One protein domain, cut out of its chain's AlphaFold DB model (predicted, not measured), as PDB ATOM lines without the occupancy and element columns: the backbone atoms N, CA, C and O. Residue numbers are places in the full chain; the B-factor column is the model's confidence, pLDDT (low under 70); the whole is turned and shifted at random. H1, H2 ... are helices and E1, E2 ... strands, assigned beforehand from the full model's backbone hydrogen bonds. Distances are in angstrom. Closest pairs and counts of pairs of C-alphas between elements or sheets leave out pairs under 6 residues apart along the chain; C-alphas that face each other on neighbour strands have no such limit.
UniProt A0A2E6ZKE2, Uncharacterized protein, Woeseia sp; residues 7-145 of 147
ATOM      1  N   ASP A   7    -113.553-103.608-158.383       91.94
ATOM      2  CA  ASP A   7    -114.767-102.922-158.840       91.94
ATOM      3  C   ASP A   7    -114.442-101.569-159.480       91.94
ATOM      4  O   ASP A   7    -114.943-101.268-160.561       91.94
ATOM      5  N   PHE A   8    -113.526-100.789-158.883       93.75
ATOM      6  CA  PHE A   8    -113.058 -99.537-159.483       93.75
ATOM      7  C   PHE A   8    -112.399 -99.786-160.840       93.75
ATOM      8  O   PHE A   8    -112.731 -99.119-161.814       93.75
ATOM      9  N   LEU A   9    -111.491-100.765-160.927       93.50
ATOM     10  CA  LEU A   9    -110.821-101.093-162.186       93.50
ATOM     11  C   LEU A   9    -111.815-101.556-163.260       93.50
ATOM     12  O   LEU A   9    -111.649-101.209-164.426       93.50
ATOM     13  N   SER A  10    -112.830-102.337-162.887       93.31
ATOM     14  CA  SER A  10    -113.866-102.805-163.811       93.31
ATOM     15  C   SER A  10    -114.695-101.642-164.355       93.31
ATOM     16  O   SER A  10    -114.792-101.477-165.571       93.31
ATOM     17  N   GLU A  11    -115.236-100.801-163.472       94.25
ATOM     18  CA  GLU A  11    -116.063 -99.654-163.859       94.25
ATOM     19  C   GLU A  11    -115.270 -98.605-164.643       94.25
ATOM     20  O   GLU A  11    -115.746 -98.108-165.661       94.25
ATOM     21  N   TYR A  12    -114.028 -98.330-164.243       94.56
ATOM     22  CA  TYR A  12    -113.138 -97.426-164.971       94.56
ATOM     23  C   TYR A  12    -112.862 -97.924-166.395       94.56
ATOM     24  O   TYR A  12    -113.021 -97.180-167.360       94.56
ATOM     25  N   ASN A  13    -112.509 -99.204-166.557       94.75
ATOM     26  CA  ASN A  13    -112.267 -99.770-167.887       94.75
ATOM     27  C   ASN A  13    -113.547 -99.861-168.730       94.75
ATOM     28  O   ASN A  13    -113.474 -99.734-169.952       94.75
ATOM     29  N   ARG A  14    -114.713-100.081-168.110       96.56
ATOM     30  CA  ARG A  14    -116.012-100.013-168.791       96.56
ATOM     31  C   ARG A  14    -116.262 -98.604-169.332       96.56
ATOM     32  O   ARG A  14    -116.508 -98.470-170.527       96.56
ATOM     33  N   ALA A  15    -116.109 -97.582-168.490       95.88
ATOM     34  CA  ALA A  15    -116.269 -96.184-168.880       95.88
ATOM     35  C   ALA A  15    -115.288 -95.775-169.992       95.88
ATOM     36  O   ALA A  15    -115.695 -95.135-170.955       95.88
ATOM     37  N   LEU A  16    -114.019 -96.202-169.923       93.56
ATOM     38  CA  LEU A  16    -113.045 -95.946-170.993       93.56
ATOM     39  C   LEU A  16    -113.457 -96.569-172.333       93.56
ATOM     40  O   LEU A  16    -113.312 -95.935-173.375       93.56
ATOM     41  N   LYS A  17    -113.979 -97.802-172.324       94.56
ATOM     42  CA  LYS A  17    -114.462 -98.461-173.548       94.56
ATOM     43  C   LYS A  17    -115.686 -97.761-174.131       94.56
ATOM     44  O   LYS A  17    -115.784 -97.633-175.348       94.56
ATOM     45  N   GLU A  18    -116.617 -97.338-173.278       95.19
ATOM     46  CA  GLU A  18    -117.797 -96.571-173.692       95.19
ATOM     47  C   GLU A  18    -117.374 -95.231-174.312       95.19
ATOM     48  O   GLU A  18    -117.768 -94.946-175.441       95.19
ATOM     49  N   LEU A  19    -116.461 -94.498-173.663       92.69
ATOM     50  CA  LEU A  19    -115.887 -93.255-174.182       92.69
ATOM     51  C   LEU A  19    -115.241 -93.442-175.562       92.69
ATOM     52  O   LEU A  19    -115.543 -92.697-176.489       92.69
ATOM     53  N   GLN A  20    -114.378 -94.450-175.731       90.69
ATOM     54  CA  GLN A  20    -113.725 -94.729-177.017       90.69
ATOM     55  C   GLN A  20    -114.733 -95.038-178.127       90.69
ATOM     56  O   GLN A  20    -114.557 -94.625-179.273       90.69
ATOM     57  N   LYS A  21    -115.799 -95.772-177.795       93.69
ATOM     58  CA  LYS A  21    -116.853 -96.111-178.748       93.69
ATOM     59  C   LYS A  21    -117.636 -94.871-179.172       93.69
ATOM     60  O   LYS A  21    -117.883 -94.705-180.363       93.69
ATOM     61  N   GLU A  22    -118.031 -94.029-178.224       94.38
ATOM     62  CA  GLU A  22    -118.765 -92.795-178.516       94.38
ATOM     63  C   GLU A  22    -117.908 -91.807-179.310       94.38
ATOM     64  O   GLU A  22    -118.370 -91.289-180.326       94.38
ATOM     65  N   GLN A  23    -116.640 -91.632-178.925       90.81
ATOM     66  CA  GLN A  23    -115.700 -90.783-179.653       90.81
ATOM     67  C   GLN A  23    -115.534 -91.248-181.099       90.81
ATOM     68  O   GLN A  23    -115.606 -90.432-182.010       90.81
ATOM     69  N   LYS A  24    -115.402 -92.560-181.330       90.56
ATOM     70  CA  LYS A  24    -115.297 -93.107-182.685       90.56
ATOM     71  C   LYS A  24    -116.512 -92.753-183.550       90.56
ATOM     72  O   LYS A  24    -116.344 -92.387-184.703       90.56
ATOM     73  N   VAL A  25    -117.726 -92.834-183.006       93.81
ATOM     74  CA  VAL A  25    -118.946 -92.480-183.756       93.81
ATOM     75  C   VAL A  25    -118.943 -91.003-184.153       93.81
ATOM     76  O   VAL A  25    -119.342 -90.663-185.268       93.81
ATOM     77  N   VAL A  26    -118.499 -90.126-183.252       91.56
ATOM     78  CA  VAL A  26    -118.376 -88.689-183.526       91.56
ATOM     79  C   VAL A  26    -117.296 -88.430-184.577       91.56
ATOM     80  O   VAL A  26    -117.557 -87.708-185.539       91.56
ATOM     81  N   ASP A  27    -116.129 -89.056-184.430       89.88
ATOM     82  CA  ASP A  27    -115.006 -88.932-185.360       89.88
ATOM     83  C   ASP A  27    -115.389 -89.412-186.764       89.88
ATOM     84  O   ASP A  27    -115.112 -88.714-187.732       89.88
ATOM     85  N   ASP A  28    -116.046 -90.568-186.888       90.12
ATOM     86  CA  ASP A  28    -116.461 -91.133-188.179       90.12
ATOM     87  C   ASP A  28    -117.491 -90.225-188.875       90.12
ATOM     88  O   ASP A  28    -117.424 -90.009-190.086       90.12
ATOM     89  N   LYS A  29    -118.431 -89.646-188.111       92.12
ATOM     90  CA  LYS A  29    -119.432 -88.714-188.651       92.12
ATOM     91  C   LYS A  29    -118.777 -87.465-189.238       92.12
ATOM     92  O   LYS A  29    -119.117 -87.072-190.352       92.12
ATOM     93  N   TRP A  30    -117.902 -86.816-188.475       90.94
ATOM     94  CA  TRP A  30    -117.285 -85.562-188.909       90.94
ATOM     95  C   TRP A  30    -116.187 -85.782-189.940       90.94
ATOM     96  O   TRP A  30    -116.068 -84.965-190.843       90.94
ATOM     97  N   ALA A  31    -115.474 -86.909-189.881       88.75
ATOM     98  CA  ALA A  31    -114.520 -87.281-190.916       88.75
ATOM     99  C   ALA A  31    -115.180 -87.381-192.286       88.75
ATOM    100  O   ALA A  31    -114.626 -86.877-193.252       88.75
ATOM    101  N   LYS A  32    -116.385 -87.957-192.359       89.44
ATOM    102  CA  LYS A  32    -117.135 -87.987-193.611       89.44
ATOM    103  C   LYS A  32    -117.466 -86.579-194.114       89.44
ATOM    104  O   LYS A  32    -117.181 -86.271-195.255       89.44
ATOM    105  N   ILE A  33    -118.035 -85.731-193.256       92.50
ATOM    106  CA  ILE A  33    -118.430 -84.365-193.643       92.50
ATOM    107  C   ILE A  33    -117.220 -83.557-194.128       92.50
ATOM    108  O   ILE A  33    -117.327 -82.831-195.106       92.50
ATOM    109  N   ILE A  34    -116.081 -83.677-193.444       91.12
ATOM    110  CA  ILE A  34    -114.851 -82.982-193.830       91.12
ATOM    111  C   ILE A  34    -114.297 -83.554-195.141       91.12
ATOM    112  O   ILE A  34    -113.908 -82.769-195.993       91.12
ATOM    113  N   SER A  35    -114.316 -84.879-195.337       89.44
ATOM    114  CA  SER A  35    -113.928 -85.508-196.614       89.44
ATOM    115  C   SER A  35    -114.771 -84.981-197.769       89.44
ATOM    116  O   SER A  35    -114.209 -84.536-198.758       89.44
ATOM    117  N   ASP A  36    -116.099 -84.943-197.604       92.88
ATOM    118  CA  ASP A  36    -117.022 -84.440-198.627       92.88
ATOM    119  C   ASP A  36    -116.685 -82.970-198.992       92.88
ATOM    120  O   ASP A  36    -116.647 -82.612-200.165       92.88
ATOM    121  N   LEU A  37    -116.366 -82.120-198.001       93.31
ATOM    122  CA  LEU A  37    -115.956 -80.724-198.236       93.31
ATOM    123  C   LEU A  37    -114.604 -80.604-198.955       93.31
ATOM    124  O   LEU A  37    -114.430 -79.725-199.796       93.31
ATOM    125  N   VAL A  38    -113.637 -81.452-198.601       91.31
ATOM    126  CA  VAL A  38    -112.315 -81.466-199.241       91.31
ATOM    127  C   VAL A  38    -112.425 -81.950-200.679       91.31
ATOM    128  O   VAL A  38    -111.800 -81.363-201.551       91.31
ATOM    129  N   GLU A  39    -113.232 -82.977-200.939       91.06
ATOM    130  CA  GLU A  39    -113.485 -83.491-202.287       91.06
ATOM    131  C   GLU A  39    -114.097 -82.411-203.191       91.06
ATOM    132  O   GLU A  39    -113.580 -82.174-204.281       91.06
ATOM    133  N   GLU A  40    -115.121 -81.689-202.718       92.50
ATOM    134  CA  GLU A  40    -115.714 -80.564-203.458       92.50
ATOM    135  C   GLU A  40    -114.685 -79.464-203.775       92.50
ATOM    136  O   GLU A  40    -114.676 -78.898-204.872       92.50
ATOM    137  N   GLU A  41    -113.798 -79.157-202.825       92.44
ATOM    138  CA  GLU A  41    -112.765 -78.141-203.020       92.44
ATOM    139  C   GLU A  41    -111.658 -78.610-203.972       92.44
ATOM    140  O   GLU A  41    -111.211 -77.839-204.821       92.44
ATOM    141  N   VAL A  42    -111.252 -79.879-203.890       91.44
ATOM    142  CA  VAL A  42    -110.307 -80.498-204.826       91.44
ATOM    143  C   VAL A  42    -110.869 -80.460-206.246       91.44
ATOM    144  O   VAL A  42    -110.163 -80.018-207.147       91.44
ATOM    145  N   GLU A  43    -112.137 -80.826-206.457       91.44
ATOM    146  CA  GLU A  43    -112.787 -80.735-207.775       91.44
ATOM    147  C   GLU A  43    -112.778 -79.297-208.315       91.44
ATOM    148  O   GLU A  43    -112.413 -79.053-209.467       91.44
ATOM    149  N   ARG A  44    -113.112 -78.315-207.468       93.75
ATOM    150  CA  ARG A  44    -113.064 -76.896-207.848       93.75
ATOM    151  C   ARG A  44    -111.648 -76.454-208.228       93.75
ATOM    152  O   ARG A  44    -111.479 -75.681-209.177       93.75
ATOM    153  N   LEU A  45    -110.639 -76.877-207.470       90.44
ATOM    154  CA  LEU A  45    -109.238 -76.545-207.726       90.44
ATOM    155  C   LEU A  45    -108.722 -77.225-208.993       90.44
ATOM    156  O   LEU A  45    -108.011 -76.574-209.751       90.44
ATOM    157  N   GLU A  46    -109.128 -78.460-209.279       88.31
ATOM    158  CA  GLU A  46    -108.793 -79.147-210.531       88.31
ATOM    159  C   GLU A  46    -109.265 -78.373-211.768       88.31
ATOM    160  O   GLU A  46    -108.518 -78.253-212.741       88.31
ATOM    161  N   ASP A  47    -110.456 -77.771-211.705       87.56
ATOM    162  CA  ASP A  47    -111.010 -76.950-212.789       87.56
ATOM    163  C   ASP A  47    -110.361 -75.557-212.899       87.56
ATOM    164  O   ASP A  47    -110.396 -74.923-213.960       87.56
ATOM    165  N   THR A  48    -109.810 -75.038-211.797       87.12
ATOM    166  CA  THR A  48    -109.364 -73.635-211.704       87.12
ATOM    167  C   THR A  48    -107.848 -73.484-211.823       87.12
ATOM    168  O   THR A  48    -107.364 -72.502-212.392       87.12
ATOM    169  N   VAL A  49    -107.090 -74.422-211.257       85.56
ATOM    170  CA  VAL A  49    -105.631 -74.360-211.161       85.56
ATOM    171  C   VAL A  49    -105.026 -74.961-212.429       85.56
ATOM    172  O   VAL A  49    -105.329 -76.110-212.766       85.56
ATOM    173  N   PRO A  50    -104.162 -74.219-213.145       84.31
ATOM    174  CA  PRO A  50    -103.552 -74.711-214.371       84.31
ATOM    175  C   PRO A  50    -102.739 -75.984-214.123       84.31
ATOM    176  O   PRO A  50    -102.196 -76.206-213.042       84.31
ATOM    177  N   VAL A  51    -102.656 -76.822-215.152       86.38
ATOM    178  CA  VAL A  51    -101.837 -78.033-215.137       86.38
ATOM    179  C   VAL A  51    -100.436 -77.675-215.622       86.38
ATOM    180  O   VAL A  51    -100.264 -77.254-216.768       86.38
ATOM    181  N   THR A  52     -99.433 -77.838-214.758       86.25
ATOM    182  CA  THR A  52     -98.037 -77.535-215.104       86.25
ATOM    183  C   THR A  52     -97.433 -78.600-216.027       86.25
ATOM    184  O   THR A  52     -96.683 -78.248-216.943       86.25
ATOM    185  N   PHE A  53     -97.786 -79.879-215.843       88.50
ATOM    186  CA  PHE A  53     -97.249 -81.017-216.598       88.50
ATOM    187  C   PHE A  53     -98.347 -81.843-217.270       88.50
ATOM    188  O   PHE A  53     -99.327 -82.226-216.637       88.50
ATOM    189  N   GLU A  54     -98.171 -82.161-218.550       90.50
ATOM    190  CA  GLU A  54     -99.147 -82.964-219.292       90.50
ATOM    191  C   GLU A  54     -98.913 -84.467-219.089       90.50
ATOM    192  O   GLU A  54     -97.779 -84.930-218.965       90.50
ATOM    193  N   ILE A  55     -99.989 -85.259-219.099       92.19
ATOM    194  CA  ILE A  55     -99.881 -86.724-219.077       92.19
ATOM    195  C   ILE A  55     -99.118 -87.192-220.324       92.19
ATOM    196  O   ILE A  55     -99.424 -86.785-221.444       92.19
ATOM    197  N   GLY A  56     -98.135 -88.069-220.130       90.81
ATOM    198  CA  GLY A  56     -97.223 -88.540-221.170       90.81
ATOM    199  C   GLY A  56     -95.990 -87.656-221.371       90.81
ATOM    200  O   GLY A  56     -95.111 -88.021-222.152       90.81
ATOM    201  N   GLN A  57     -95.887 -86.519-220.674       92.44
ATOM    202  CA  GLN A  57     -94.705 -85.667-220.732       92.44
ATOM    203  C   GLN A  57     -93.507 -86.349-220.062       92.44
ATOM    204  O   GLN A  57     -93.638 -86.964-219.003       92.44
ATOM    205  N   LYS A  58     -92.324 -86.207-220.670       92.38
ATOM    206  CA  LYS A  58     -91.067 -86.627-220.050       92.38
ATOM    207  C   LYS A  58     -90.577 -85.574-219.070       92.38
ATOM    208  O   LYS A  58     -90.515 -84.388-219.397       92.38
ATOM    209  N   VAL A  59     -90.192 -86.032-217.890       92.56
ATOM    210  CA  VAL A  59     -89.686 -85.189-216.806       92.56
ATOM    211  C   VAL A  59     -88.409 -85.780-216.227       92.56
ATOM    212  O   VAL A  59     -88.159 -86.983-216.343       92.56
ATOM    213  N   LEU A  60     -87.596 -84.917-215.633       92.00
ATOM    214  CA  LEU A  60     -86.391 -85.275-214.898       92.00
ATOM    215  C   LEU A  60     -86.643 -85.047-213.407       92.00
ATOM    216  O   LEU A  60     -87.103 -83.969-213.036       92.00
ATOM    217  N   ASP A  61     -86.348 -86.034-212.560       89.56
ATOM    218  CA  ASP A  61     -86.378 -85.834-211.106       89.56
ATOM    219  C   ASP A  61     -85.109 -85.125-210.602       89.56
ATOM    220  O   ASP A  61     -84.083 -85.047-211.284       89.56
ATOM    221  N   SER A  62     -85.144 -84.684-209.343       85.62
ATOM    222  CA  SER A  62     -83.987 -84.111-208.634       85.62
ATOM    223  C   SER A  62     -82.732 -85.010-208.601       85.62
ATOM    224  O   SER A  62     -81.634 -84.533-208.312       85.62
ATOM    225  N   ASN A  63     -82.864 -86.310-208.880       84.88
ATOM    226  CA  ASN A  63     -81.761 -87.275-208.906       84.88
ATOM    227  C   ASN A  63     -81.226 -87.540-210.327       84.88
ATOM    228  O   ASN A  63     -80.290 -88.329-210.485       84.88
ATOM    229  N   GLY A  64     -81.789 -86.899-211.355       84.44
ATOM    230  CA  GLY A  64     -81.414 -87.082-212.757       84.44
ATOM    231  C   GLY A  64     -82.034 -88.312-213.433       84.44
ATOM    232  O   GLY A  64     -81.563 -88.719-214.497       84.44
ATOM    233  N   ASN A  65     -83.062 -88.924-212.843       86.38
ATOM    234  CA  ASN A  65     -83.829 -90.005-213.453       86.38
ATOM    235  C   ASN A  65     -84.876 -89.430-214.406       86.38
ATOM    236  O   ASN A  65     -85.573 -88.473-214.078       86.38
ATOM    237  N   ILE A  66     -85.011 -90.052-215.575       90.50
ATOM    238  CA  ILE A  66     -86.025 -89.684-216.562       90.50
ATOM    239  C   ILE A  66     -87.262 -90.542-216.327       90.50
ATOM    240  O   ILE A  66     -87.160 -91.770-216.265       90.50
ATOM    241  N   GLY A  67     -88.416 -89.893-216.231       91.19
ATOM    242  CA  GLY A  67     -89.705 -90.548-216.081       91.19
ATOM    243  C   GLY A  67     -90.767 -89.964-217.005       91.19
ATOM    244  O   GLY A  67     -90.530 -88.976-217.706       91.19
ATOM    245  N   THR A  68     -91.935 -90.600-217.020       93.38
ATOM    246  CA  THR A  68     -93.106 -90.164-217.790       93.38
ATOM    247  C   THR A  68     -94.258 -89.856-216.845       93.38
ATOM    248  O   THR A  68     -94.577 -90.663-215.977       93.38
ATOM    249  N   VAL A  69     -94.889 -88.694-217.007       93.31
ATOM    250  CA  VAL A  69     -96.037 -88.286-216.187       93.31
ATOM    251  C   VAL A  69     -97.240 -89.182-216.484       93.31
ATOM    252  O   VAL A  69     -97.707 -89.237-217.621       93.31
ATOM    253  N   GLU A  70     -97.772 -89.853-215.466       93.19
ATOM    254  CA  GLU A  70     -98.967 -90.701-215.575       93.19
ATOM    255  C   GLU A  70    -100.243 -89.950-215.193       93.19
ATOM    256  O   GLU A  70    -101.283 -90.103-215.833       93.19
ATOM    257  N   SER A  71    -100.174 -89.126-214.147       90.69
ATOM    258  CA  SER A  71    -101.315 -88.350-213.670       90.69
ATOM    259  C   SER A  71    -100.866 -87.106-212.919       90.69
ATOM    260  O   SER A  71     -99.841 -87.124-212.236       90.69
ATOM    261  N   THR A  72    -101.688 -86.064-212.970       89.62
ATOM    262  CA  THR A  72    -101.571 -84.884-212.110       89.62
ATOM    263  C   THR A  72    -102.853 -84.781-211.296       89.62
ATOM    264  O   THR A  72    -103.936 -84.913-211.859       89.62
ATOM    265  N   GLN A  73    -102.733 -84.640-209.980       89.19
ATOM    266  CA  GLN A  73    -103.880 -84.585-209.073       89.19
ATOM    267  C   GLN A  73    -103.669 -83.502-208.020       89.19
ATOM    268  O   GLN A  73    -102.563 -83.352-207.504       89.19
ATOM    269  N   VAL A  74    -104.714 -82.758-207.690       88.56
ATOM    270  CA  VAL A  74    -104.720 -81.817-206.575       88.56
ATOM    271  C   VAL A  74    -104.860 -82.595-205.270       88.56
ATOM    272  O   VAL A  74    -105.728 -83.456-205.131       88.56
ATOM    273  N   VAL A  75    -103.998 -82.292-204.301       84.94
ATOM    274  CA  VAL A  75    -104.000 -82.917-202.977       84.94
ATOM    275  C   VAL A  75    -104.012 -81.823-201.917       84.94
ATOM    276  O   VAL A  75    -103.159 -80.943-201.914       84.94
ATOM    277  N   LEU A  76    -104.977 -81.898-200.998       85.75
ATOM    278  CA  LEU A  76    -105.049 -81.042-199.814       85.75
ATOM    279  C   LEU A  76    -104.779 -81.884-198.571       85.75
ATOM    280  O   LEU A  76    -105.505 -82.847-198.302       85.75
ATOM    281  N   ASN A  77    -103.761 -81.523-197.789       80.75
ATOM    282  CA  ASN A  77    -103.445 -82.243-196.559       80.75
ATOM    283  C   ASN A  77    -104.091 -81.569-195.344       80.75
ATOM    284  O   ASN A  77    -103.483 -80.757-194.655       80.75
ATOM    285  N   VAL A  78    -105.357 -81.902-195.084       82.31
ATOM    286  CA  VAL A  78    -106.127 -81.348-193.952       82.31
ATOM    287  C   VAL A  78    -106.027 -82.182-192.673       82.31
ATOM    288  O   VAL A  78    -106.655 -81.863-191.661       82.31
ATOM    289  N   HIS A  79    -105.306 -83.300-192.713       79.44
ATOM    290  CA  HIS A  79    -105.117 -84.146-191.546       79.44
ATOM    291  C   HIS A  79    -103.943 -83.626-190.728       79.44
ATOM    292  O   HIS A  79    -102.874 -83.363-191.267       79.44
ATOM    293  N   GLU A  80    -104.122 -83.505-189.412       70.56
ATOM    294  CA  GLU A  80    -102.958 -83.293-188.561       70.56
ATOM    295  C   GLU A  80    -102.094 -84.556-188.567       70.56
ATOM    296  O   GLU A  80    -102.609 -85.651-188.318       70.56
ATOM    297  N   ASP A  81    -100.786 -84.393-188.771       67.06
ATOM    298  CA  ASP A  81     -99.845 -85.508-188.732       67.06
ATOM    299  C   ASP A  81    -100.000 -86.308-187.429       67.06
ATOM    300  O   ASP A  81    -100.001 -85.774-186.305       67.06
ATOM    301  N   GLU A  82    -100.167 -87.624-187.591       64.81
ATOM    302  CA  GLU A  82    -100.114 -88.586-186.496       64.81
ATOM    303  C   GLU A  82     -98.647 -88.741-186.069       64.81
ATOM    304  O   GLU A  82     -97.949 -89.677-186.453       64.81
ATOM    305  N   ASP A  83     -98.167 -87.787-185.273       58.97
ATOM    306  CA  ASP A  83     -96.840 -87.824-184.661       58.97
ATOM    307  C   ASP A  83     -96.631 -89.057-183.758       58.97
ATOM    308  O   ASP A  83     -97.551 -89.809-183.414       58.97
ATOM    309  N   TYR A  84     -95.407 -89.190-183.231       51.47
ATOM    310  CA  TYR A  84     -95.014 -90.158-182.189       51.47
ATOM    311  C   TYR A  84     -95.964 -90.202-180.966       51.47
ATOM    312  O   TYR A  84     -95.955 -91.160-180.193       51.47
ATOM    313  N   HIS A  85     -96.795 -89.172-180.783       54.50
ATOM    314  CA  HIS A  85     -97.789 -89.044-179.716       54.50
ATOM    315  C   HIS A  85     -99.088 -89.845-179.941       54.50
ATOM    316  O   HIS A  85     -99.910 -89.926-179.025       54.50
ATOM    317  N   GLY A  86     -99.232 -90.517-181.087       63.97
ATOM    318  CA  GLY A  86    -100.308 -91.466-181.367       63.97
ATOM    319  C   GLY A  86    -101.514 -90.860-182.087       63.97
ATOM    320  O   GLY A  86    -101.544 -89.678-182.415       63.97
ATOM    321  N   LYS A  87    -102.520 -91.708-182.338       69.75
ATOM    322  CA  LYS A  87    -103.721 -91.352-183.110       69.75
ATOM    323  C   LYS A  87    -104.500 -90.218-182.454       69.75
ATOM    324  O   LYS A  87    -104.889 -90.323-181.286       69.75
ATOM    325  N   LYS A  88    -104.765 -89.163-183.224       77.44
ATOM    326  CA  LYS A  88    -105.556 -88.013-182.781       77.44
ATOM    327  C   LYS A  88    -107.052 -88.306-182.931       77.44
ATOM    328  O   LYS A  88    -107.491 -89.003-183.845       77.44
ATOM    329  N   HIS A  89    -107.835 -87.787-181.991       77.69
ATOM    330  CA  HIS A  89    -109.280 -87.988-181.900       77.69
ATOM    331  C   HIS A  89    -109.986 -86.657-181.662       77.69
ATOM    332  O   HIS A  89    -109.420 -85.745-181.053       77.69
ATOM    333  N   GLY A  90    -111.245 -86.569-182.086       77.31
ATOM    334  CA  GLY A  90    -112.054 -85.375-181.898       77.31
ATOM    335  C   GLY A  90    -111.522 -84.167-182.679       77.31
ATOM    336  O   GLY A  90    -111.033 -84.336-183.796       77.31
ATOM    337  N   PRO A  91    -111.620 -82.946-182.119       72.69
ATOM    338  CA  PRO A  91    -111.287 -81.704-182.823       72.69
ATOM    339  C   PRO A  91    -109.857 -81.628-183.368       72.69
ATOM    340  O   PRO A  91    -109.643 -80.970-184.371       72.69
ATOM    341  N   ASN A  92    -108.905 -82.336-182.756       78.19
ATOM    342  CA  ASN A  92    -107.490 -82.293-183.145       78.19
ATOM    343  C   ASN A  92    -107.142 -83.317-184.239       78.19
ATOM    344  O   ASN A  92    -105.976 -83.578-184.502       78.19
ATOM    345  N   LYS A  93    -108.136 -84.004-184.814       78.75
ATOM    346  CA  LYS A  93    -107.909 -84.964-185.906       78.75
ATOM    347  C   LYS A  93    -107.698 -84.265-187.256       78.75
ATOM    348  O   LYS A  93    -107.124 -84.859-188.168       78.75
ATOM    349  N   PHE A  94    -108.184 -83.036-187.381       82.69
ATOM    350  CA  PHE A  94    -108.129 -82.238-188.598       82.69
ATOM    351  C   PHE A  94    -107.478 -80.902-188.285       82.69
ATOM    352  O   PHE A  94    -107.678 -80.354-187.203       82.69
ATOM    353  N   PHE A  95    -106.717 -80.403-189.244       82.19
ATOM    354  CA  PHE A  95    -106.035 -79.131-189.155       82.19
ATOM    355  C   PHE A  95    -107.040 -77.989-189.351       82.19
ATOM    356  O   PHE A  95    -107.831 -77.996-190.297       82.19
ATOM    357  N   ALA A  96    -107.054 -77.029-188.426       85.69
ATOM    358  CA  ALA A  96    -107.889 -75.839-188.543       85.69
ATOM    359  C   ALA A  96    -107.153 -74.779-189.368       85.69
ATOM    360  O   ALA A  96    -106.020 -74.438-189.051       85.69
ATOM    361  N   ILE A  97    -107.811 -74.254-190.401       86.62
ATOM    362  CA  ILE A  97    -107.264 -73.198-191.258       86.62
ATOM    363  C   ILE A  97    -107.832 -71.861-190.779       86.62
ATOM    364  O   ILE A  97    -108.996 -71.547-191.041       86.62
ATOM    365  N   GLU A  98    -107.044 -71.094-190.030       89.50
ATOM    366  CA  GLU A  98    -107.460 -69.811-189.446       89.50
ATOM    367  C   GLU A  98    -106.729 -68.613-190.064       89.50
ATOM    368  O   GLU A  98    -107.205 -67.476-189.970       89.50
ATOM    369  N   ASN A  99    -105.571 -68.848-190.681       89.12
ATOM    370  CA  ASN A  99    -104.729 -67.816-191.267       89.12
ATOM    371  C   ASN A  99    -103.990 -68.305-192.532       89.12
ATOM    372  O   ASN A  99    -104.063 -69.470-192.903       89.12
ATOM    373  N   GLU A 100    -103.274 -67.395-193.191       87.12
ATOM    374  CA  GLU A 100    -102.550 -67.654-194.447       87.12
ATOM    375  C   GLU A 100    -101.435 -68.707-194.299       87.12
ATOM    376  O   GLU A 100    -101.235 -69.510-195.200       87.12
ATOM    377  N   GLN A 101    -100.759 -68.781-193.145       85.38
ATOM    378  CA  GLN A 101     -99.730 -69.806-192.899       85.38
ATOM    379  C   GLN A 101    -100.346 -71.204-192.781       85.38
ATOM    380  O   GLN A 101     -99.733 -72.193-193.176       85.38
ATOM    381  N   ASP A 102    -101.563 -71.291-192.244       84.62
ATOM    382  CA  ASP A 102    -102.303 -72.550-192.170       84.62
ATOM    383  C   ASP A 102    -102.714 -73.016-193.579       84.62
ATOM    384  O   ASP A 102    -102.652 -74.203-193.895       84.62
ATOM    385  N   GLU A 103    -103.102 -72.076-194.445       84.19
ATOM    386  CA  GLU A 103    -103.405 -72.348-195.852       84.19
ATOM    387  C   GLU A 103    -102.156 -72.825-196.605       84.19
ATOM    388  O   GLU A 103    -102.205 -73.846-197.291       84.19
ATOM    389  N   GLU A 104    -101.010 -72.164-196.418       84.00
ATOM    390  CA  GLU A 104     -99.723 -72.621-196.956       84.00
ATOM    391  C   GLU A 104     -99.378 -74.038-196.475       84.00
ATOM    392  O   GLU A 104     -98.939 -74.862-197.271       84.00
ATOM    393  N   ALA A 105     -99.630 -74.374-195.207       81.00
ATOM    394  CA  ALA A 105     -99.361 -75.716-194.689       81.00
ATOM    395  C   ALA A 105    -100.226 -76.798-195.365       81.00
ATOM    396  O   ALA A 105     -99.707 -77.843-195.760       81.00
ATOM    397  N   VAL A 106    -101.528 -76.547-195.541       82.69
ATOM    398  CA  VAL A 106    -102.464 -77.501-196.174       82.69
ATOM    399  C   VAL A 106    -102.195 -77.668-197.669       82.69
ATOM    400  O   VAL A 106    -102.469 -78.731-198.234       82.69
ATOM    401  N   THR A 107    -101.654 -76.627-198.300       80.19
ATOM    402  CA  THR A 107    -101.340 -76.580-199.733       80.19
ATOM    403  C   THR A 107     -99.868 -76.851-200.043       80.19
ATOM    404  O   THR A 107     -99.473 -76.685-201.190       80.19
ATOM    405  N   CYS A 108     -99.059 -77.244-199.052       75.88
ATOM    406  CA  CYS A 108     -97.611 -77.438-199.185       75.88
ATOM    407  C   CYS A 108     -96.910 -76.242-199.861       75.88
ATOM    408  O   CYS A 108     -96.321 -76.370-200.930       75.88
ATOM    409  N   GLU A 109     -97.005 -75.061-199.245       73.94
ATOM    410  CA  GLU A 109     -96.465 -73.788-199.752       73.94
ATOM    411  C   GLU A 109     -97.045 -73.396-201.131       73.94
ATOM    412  O   GLU A 109     -96.372 -72.807-201.977       73.94
ATOM    413  N   GLY A 110     -98.319 -73.727-201.367       67.69
ATOM    414  CA  GLY A 110     -99.028 -73.464-202.624       67.69
ATOM    415  C   GLY A 110     -98.841 -74.535-203.707       67.69
ATOM    416  O   GLY A 110     -99.435 -74.420-204.783       67.69
ATOM    417  N   MET A 111     -98.068 -75.592-203.438       76.62
ATOM    418  CA  MET A 111     -97.914 -76.755-204.315       76.62
ATOM    419  C   MET A 111     -99.102 -77.712-204.182       76.62
ATOM    420  O   MET A 111     -99.044 -78.773-203.566       76.62
ATOM    421  N   LEU A 112    -100.204 -77.325-204.821       81.19
ATOM    422  CA  LEU A 112    -101.463 -78.066-204.786       81.19
ATOM    423  C   LEU A 112    -101.430 -79.374-205.578       81.19
ATOM    424  O   LEU A 112    -102.186 -80.291-205.264       81.19
ATOM    425  N   ARG A 113    -100.612 -79.455-206.635       83.81
ATOM    426  CA  ARG A 113    -100.591 -80.599-207.552       83.81
ATOM    427  C   ARG A 113     -99.477 -81.574-207.197       83.81
ATOM    428  O   ARG A 113     -98.298 -81.235-207.192       83.81
ATOM    429  N   MET A 114     -99.881 -82.816-206.988       88.31
ATOM    430  CA  MET A 114     -99.011 -83.974-206.900       88.31
ATOM    431  C   MET A 114     -98.989 -84.690-208.249       88.31
ATOM    432  O   MET A 114    -100.029 -84.945-208.867       88.31
ATOM    433  N   ILE A 115     -97.792 -85.015-208.715       90.44
ATOM    434  CA  ILE A 115     -97.538 -85.584-210.032       90.44
ATOM    435  C   ILE A 115     -97.040 -87.007-209.837       90.44
ATOM    436  O   ILE A 115     -96.010 -87.237-209.208       90.44
ATOM    437  N   ASN A 116     -97.769 -87.972-210.389       91.25
ATOM    438  CA  ASN A 116     -97.312 -89.354-210.428       91.25
ATOM    439  C   ASN A 116     -96.492 -89.562-211.694       91.25
ATOM    440  O   ASN A 116     -96.982 -89.335-212.804       91.25
ATOM    441  N   VAL A 117     -95.250 -89.995-211.515       91.50
ATOM    442  CA  VAL A 117     -94.295 -90.214-212.596       91.50
ATOM    443  C   VAL A 117     -93.852 -91.669-212.586       91.50
ATOM    444  O   VAL A 117     -93.406 -92.189-211.561       91.50
ATOM    445  N   GLU A 118     -93.953 -92.321-213.739       93.44
ATOM    446  CA  GLU A 118     -93.390 -93.646-213.963       93.44
ATOM    447  C   GLU A 118     -91.904 -93.521-214.314       93.44
ATOM    448  O   GLU A 118     -91.532 -92.924-215.330       93.44
ATOM    449  N   PHE A 119     -91.049 -94.097-213.474       90.00
ATOM    450  CA  PHE A 119     -89.608 -94.192-213.678       90.00
ATOM    451  C   PHE A 119     -89.191 -95.627-213.985       90.00
ATOM    452  O   PHE A 119     -89.791 -96.592-213.499       90.00
ATOM    453  N   GLU A 120     -88.081 -95.777-214.708       83.19
ATOM    454  CA  GLU A 120     -87.396 -97.064-214.770       83.19
ATOM    455  C   GLU A 120     -86.864 -97.461-213.389       83.19
ATOM    456  O   GLU A 120     -86.258 -96.668-212.662       83.19
ATOM    457  N   THR A 121     -87.064 -98.723-213.028       82.25
ATOM    458  CA  THR A 121     -86.548 -99.276-211.776       82.25
ATOM    459  C   THR A 121     -85.046 -99.527-211.832       82.25
ATOM    460  O   THR A 121     -84.430 -99.709-212.891       82.25
ATOM    461  N   SER A 122     -84.434 -99.564-210.650       79.69
ATOM    462  CA  SER A 122     -83.027 -99.918-210.501       79.69
ATOM    463  C   SER A 122     -82.766-101.381-210.880       79.69
ATOM    464  O   SER A 122     -83.666-102.217-210.899       79.69
ATOM    465  N   VAL A 123     -81.497-101.727-211.124       77.56
ATOM    466  CA  VAL A 123     -81.088-103.103-211.473       77.56
ATOM    467  C   VAL A 123     -81.549-104.128-210.424       77.56
ATOM    468  O   VAL A 123     -81.962-105.226-210.777       77.56
ATOM    469  N   ILE A 124     -81.534-103.756-209.141       78.44
ATOM    470  CA  ILE A 124     -81.941-104.632-208.030       78.44
ATOM    471  C   ILE A 124     -83.451-104.902-208.058       78.44
ATOM    472  O   ILE A 124     -83.890-106.020-207.813       78.44
ATOM    473  N   GLU A 125     -84.255-103.886-208.356       76.81
ATOM    474  CA  GLU A 125     -85.715-104.004-208.439       76.81
ATOM    475  C   GLU A 125     -86.146-104.783-209.691       76.81
ATOM    476  O   GLU A 125     -87.075-105.592-209.624       76.81
ATOM    477  N   LYS A 126     -85.406-104.631-210.799       82.00
ATOM    478  CA  LYS A 126     -85.567-105.455-212.008       82.00
ATOM    479  C   LYS A 126     -85.296-106.935-211.719       82.00
ATOM    480  O   LYS A 126     -86.069-107.789-212.148       82.00
ATOM    481  N   ASP A 127     -84.291-107.251-210.898       79.00
ATOM    482  CA  ASP A 127     -84.035-108.624-210.429       79.00
ATOM    483  C   ASP A 127     -85.183-109.193-209.562       79.00
ATOM    484  O   ASP A 127     -85.311-110.412-209.420       79.00
ATOM    485  N   TRP A 128     -86.043-108.339-208.997       84.12
ATOM    486  CA  TRP A 128     -87.257-108.733-208.265       84.12
ATOM    487  C   TRP A 128     -88.518-108.782-209.141       84.12
ATOM    488  O   TRP A 128     -89.590-109.123-208.639       84.12
ATOM    489  N   GLY A 129     -88.390-108.503-210.441       81.94
ATOM    490  CA  GLY A 129     -89.477-108.565-211.417       81.94
ATOM    491  C   GLY A 129     -90.285-107.276-211.569       81.94
ATOM    492  O   GLY A 129     -91.399-107.342-212.082       81.94
ATOM    493  N   TYR A 130     -89.760-106.128-211.127       81.50
ATOM    494  CA  TYR A 130     -90.384-104.820-211.339       81.50
ATOM    495  C   TYR A 130     -89.602-104.034-212.389       81.50
ATOM    496  O   TYR A 130     -88.456-103.669-212.141       81.50
ATOM    497  N   ASP A 131     -90.217-103.760-213.540       82.00
ATOM    498  CA  ASP A 131     -89.586-103.031-214.652       82.00
ATOM    499  C   ASP A 131     -89.716-101.503-214.521       82.00
ATOM    500  O   ASP A 131     -88.834-100.758-214.961       82.00
ATOM    501  N   THR A 132     -90.794-101.045-213.883       86.88
ATOM    502  CA  THR A 132     -91.094 -99.631-213.636       86.88
ATOM    503  C   THR A 132     -91.618 -99.417-212.220       86.88
ATOM    504  O   THR A 132     -92.043-100.355-211.532       86.88
ATOM    505  N   LYS A 133     -91.518 -98.173-211.750       88.25
ATOM    506  CA  LYS A 133     -92.077 -97.725-210.474       88.25
ATOM    507  C   LYS A 133     -92.758 -96.378-210.657       88.25
ATOM    508  O   LYS A 133     -92.189 -95.483-211.277       88.25
ATOM    509  N   THR A 134     -93.930 -96.220-210.060       89.44
ATOM    510  CA  THR A 134     -94.606 -94.925-209.971       89.44
ATOM    511  C   THR A 134     -94.179 -94.231-208.682       89.44
ATOM    512  O   THR A 134     -94.240 -94.824-207.602       89.44
ATOM    513  N   VAL A 135     -93.731 -92.985-208.794       89.38
ATOM    514  CA  VAL A 135     -93.369 -92.129-207.659       89.38
ATOM    515  C   VAL A 135     -94.233 -90.875-207.711       89.38
ATOM    516  O   VAL A 135     -94.413 -90.296-208.779       89.38
ATOM    517  N   SER A 136     -94.778 -90.484-206.564       88.94
ATOM    518  CA  SER A 136     -95.500 -89.224-206.401       88.94
ATOM    519  C   SER A 136     -94.516 -88.126-206.014       88.94
ATOM    520  O   SER A 136     -93.796 -88.281-205.027       88.94
ATOM    521  N   CYS A 137     -94.500 -87.045-206.784       88.06
ATOM    522  CA  CYS A 137     -93.618 -85.894-206.607       88.06
ATOM    523  C   CYS A 137     -94.436 -84.597-206.571       88.06
ATOM    524  O   CYS A 137     -95.520 -84.533-207.163       88.06
ATOM    525  N   TYR A 138     -93.920 -83.564-205.913       87.38
ATOM    526  CA  TYR A 138     -94.428 -82.197-206.051       87.38
ATOM    527  C   TYR A 138     -93.878 -81.534-207.321       87.38
ATOM    528  O   TYR A 138     -92.931 -82.022-207.944       87.38
ATOM    529  N   GLU A 139     -94.511 -80.440-207.754       84.62
ATOM    530  CA  GLU A 139     -94.159 -79.774-209.016       84.62
ATOM    531  C   GLU A 139     -92.722 -79.233-209.044       84.62
ATOM    532  O   GLU A 139     -92.108 -79.205-210.108       84.62
ATOM    533  N   ASP A 140     -92.186 -78.814-207.899       85.75
ATOM    534  CA  ASP A 140     -90.835 -78.264-207.757       85.75
ATOM    535  C   ASP A 140     -89.731 -79.336-207.776       85.75
ATOM    536  O   ASP A 140     -88.562 -79.017-207.998       85.75
ATOM    537  N   GLU A 141     -90.090 -80.608-207.598       86.38
ATOM    538  CA  GLU A 141     -89.159 -81.740-207.622       86.38
ATOM    539  C   GLU A 141     -88.845 -82.235-209.045       86.38
ATOM    540  O   GLU A 141     -87.994 -83.122-209.213       86.38
ATOM    541  N   LEU A 142     -89.533 -81.686-210.058       89.75
ATOM    542  CA  LEU A 142     -89.499 -82.129-211.450       89.75
ATOM    543  C   LEU A 142     -89.091 -81.007-212.416       89.75
ATOM    544  O   LEU A 142     -89.592 -79.887-212.366       89.75
ATOM    545  N   GLU A 143     -88.252 -81.346-213.395       90.88
ATOM    546  CA  GLU A 143     -87.906 -80.468-214.515       90.88
ATOM    547  C   GLU A 143     -88.459 -81.010-215.840       90.88
ATOM    548  O   GLU A 143     -88.459 -82.217-216.099       90.88
ATOM    549  N   LYS A 144     -88.920 -80.110-216.717       89.50
ATOM    550  CA  LYS A 144     -89.367 -80.478-218.067       89.50
ATOM    551  C   LYS A 144     -88.166 -80.833-218.938       89.50
ATOM    552  O   LYS A 144     -87.237 -80.040-219.076       89.50
ATOM    553  N   LEU A 145     -88.222 -82.000-219.574       83.25
ATOM    554  CA  LEU A 145     -87.324 -82.344-220.671       83.25
ATOM    555  C   LEU A 145     -87.969 -81.866-221.971       83.25
ATOM    556  O   LEU A 145     -88.863 -82.525-222.499       83.25
TER     557      LEU A 145
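This is residues 7 to 145 of the 147 residues of an uncharacterized protein of Woeseia sp (UniProt A0A2E6ZKE2). A strongly twisted, curled sheet of five strands makes a head at one end, and one very long helix, H1, runs off as an arm, only grazing the sheet with residues 39 to 46. After E2 the chain turns back toward H1 through a loose stretch, residues 75 to 89, to little H2, then returns through H3 to E3; H4 tips E3 and E4. The printed part has 139 residues with four named helices and five named strands, H1 E1 E2 H2 H3 E3 H4 E4 E5; the antiparallel sheet runs E4 E3 E2 E1 E5, class mixed. It is loose, radius of gyration of the C-alphas 20.9 A, spanning 69 by 42 by 23 A.

E3, residues 113 to 120, has antiparallel neighbours E4, residues 132 to 138, and E2, residues 66 to 74; N 117 and O 135 are 2.9 A apart, N 114 and O 73 2.8 A, within hydrogen-bond range. E2 bends by 63 degrees at residue 70. E1, residues 58 to 61, forms a hairpin with E2, N 67 and O 59 2.9 A apart, and is antiparallel to E5, residues 142 to 144, N 60 and O 143 2.9 A apart. H1, residues 7 to 48, only just touches H2, residues 90 to 93, with its residues 23 to 27 alone; the closest C-alphas, of Asp 27 and Gly 90, are 5.8 A apart. H3, residues 100 to 106, is apart from H1. H4, residues 123 to 127, is only just not on the sheet, with 4 pairs of C-alphas within 10 A. Every O i to N i+4 pair is within range in H1, H3 and H4; H2 is too short for one.

H1 runs 60.7 A from C-alpha 7 at (-114.767, -102.922, -158.840). E2 measures 22.6 A and E3 22.3 A. E5 ends at C-alpha 144, (-89.367, -80.478, -218.067).

Residues 7 to 19 stand free. The link E2 to H2 is long. The printed part has no cut; pLDDT is under 70 at residues 81 to 87 and 110.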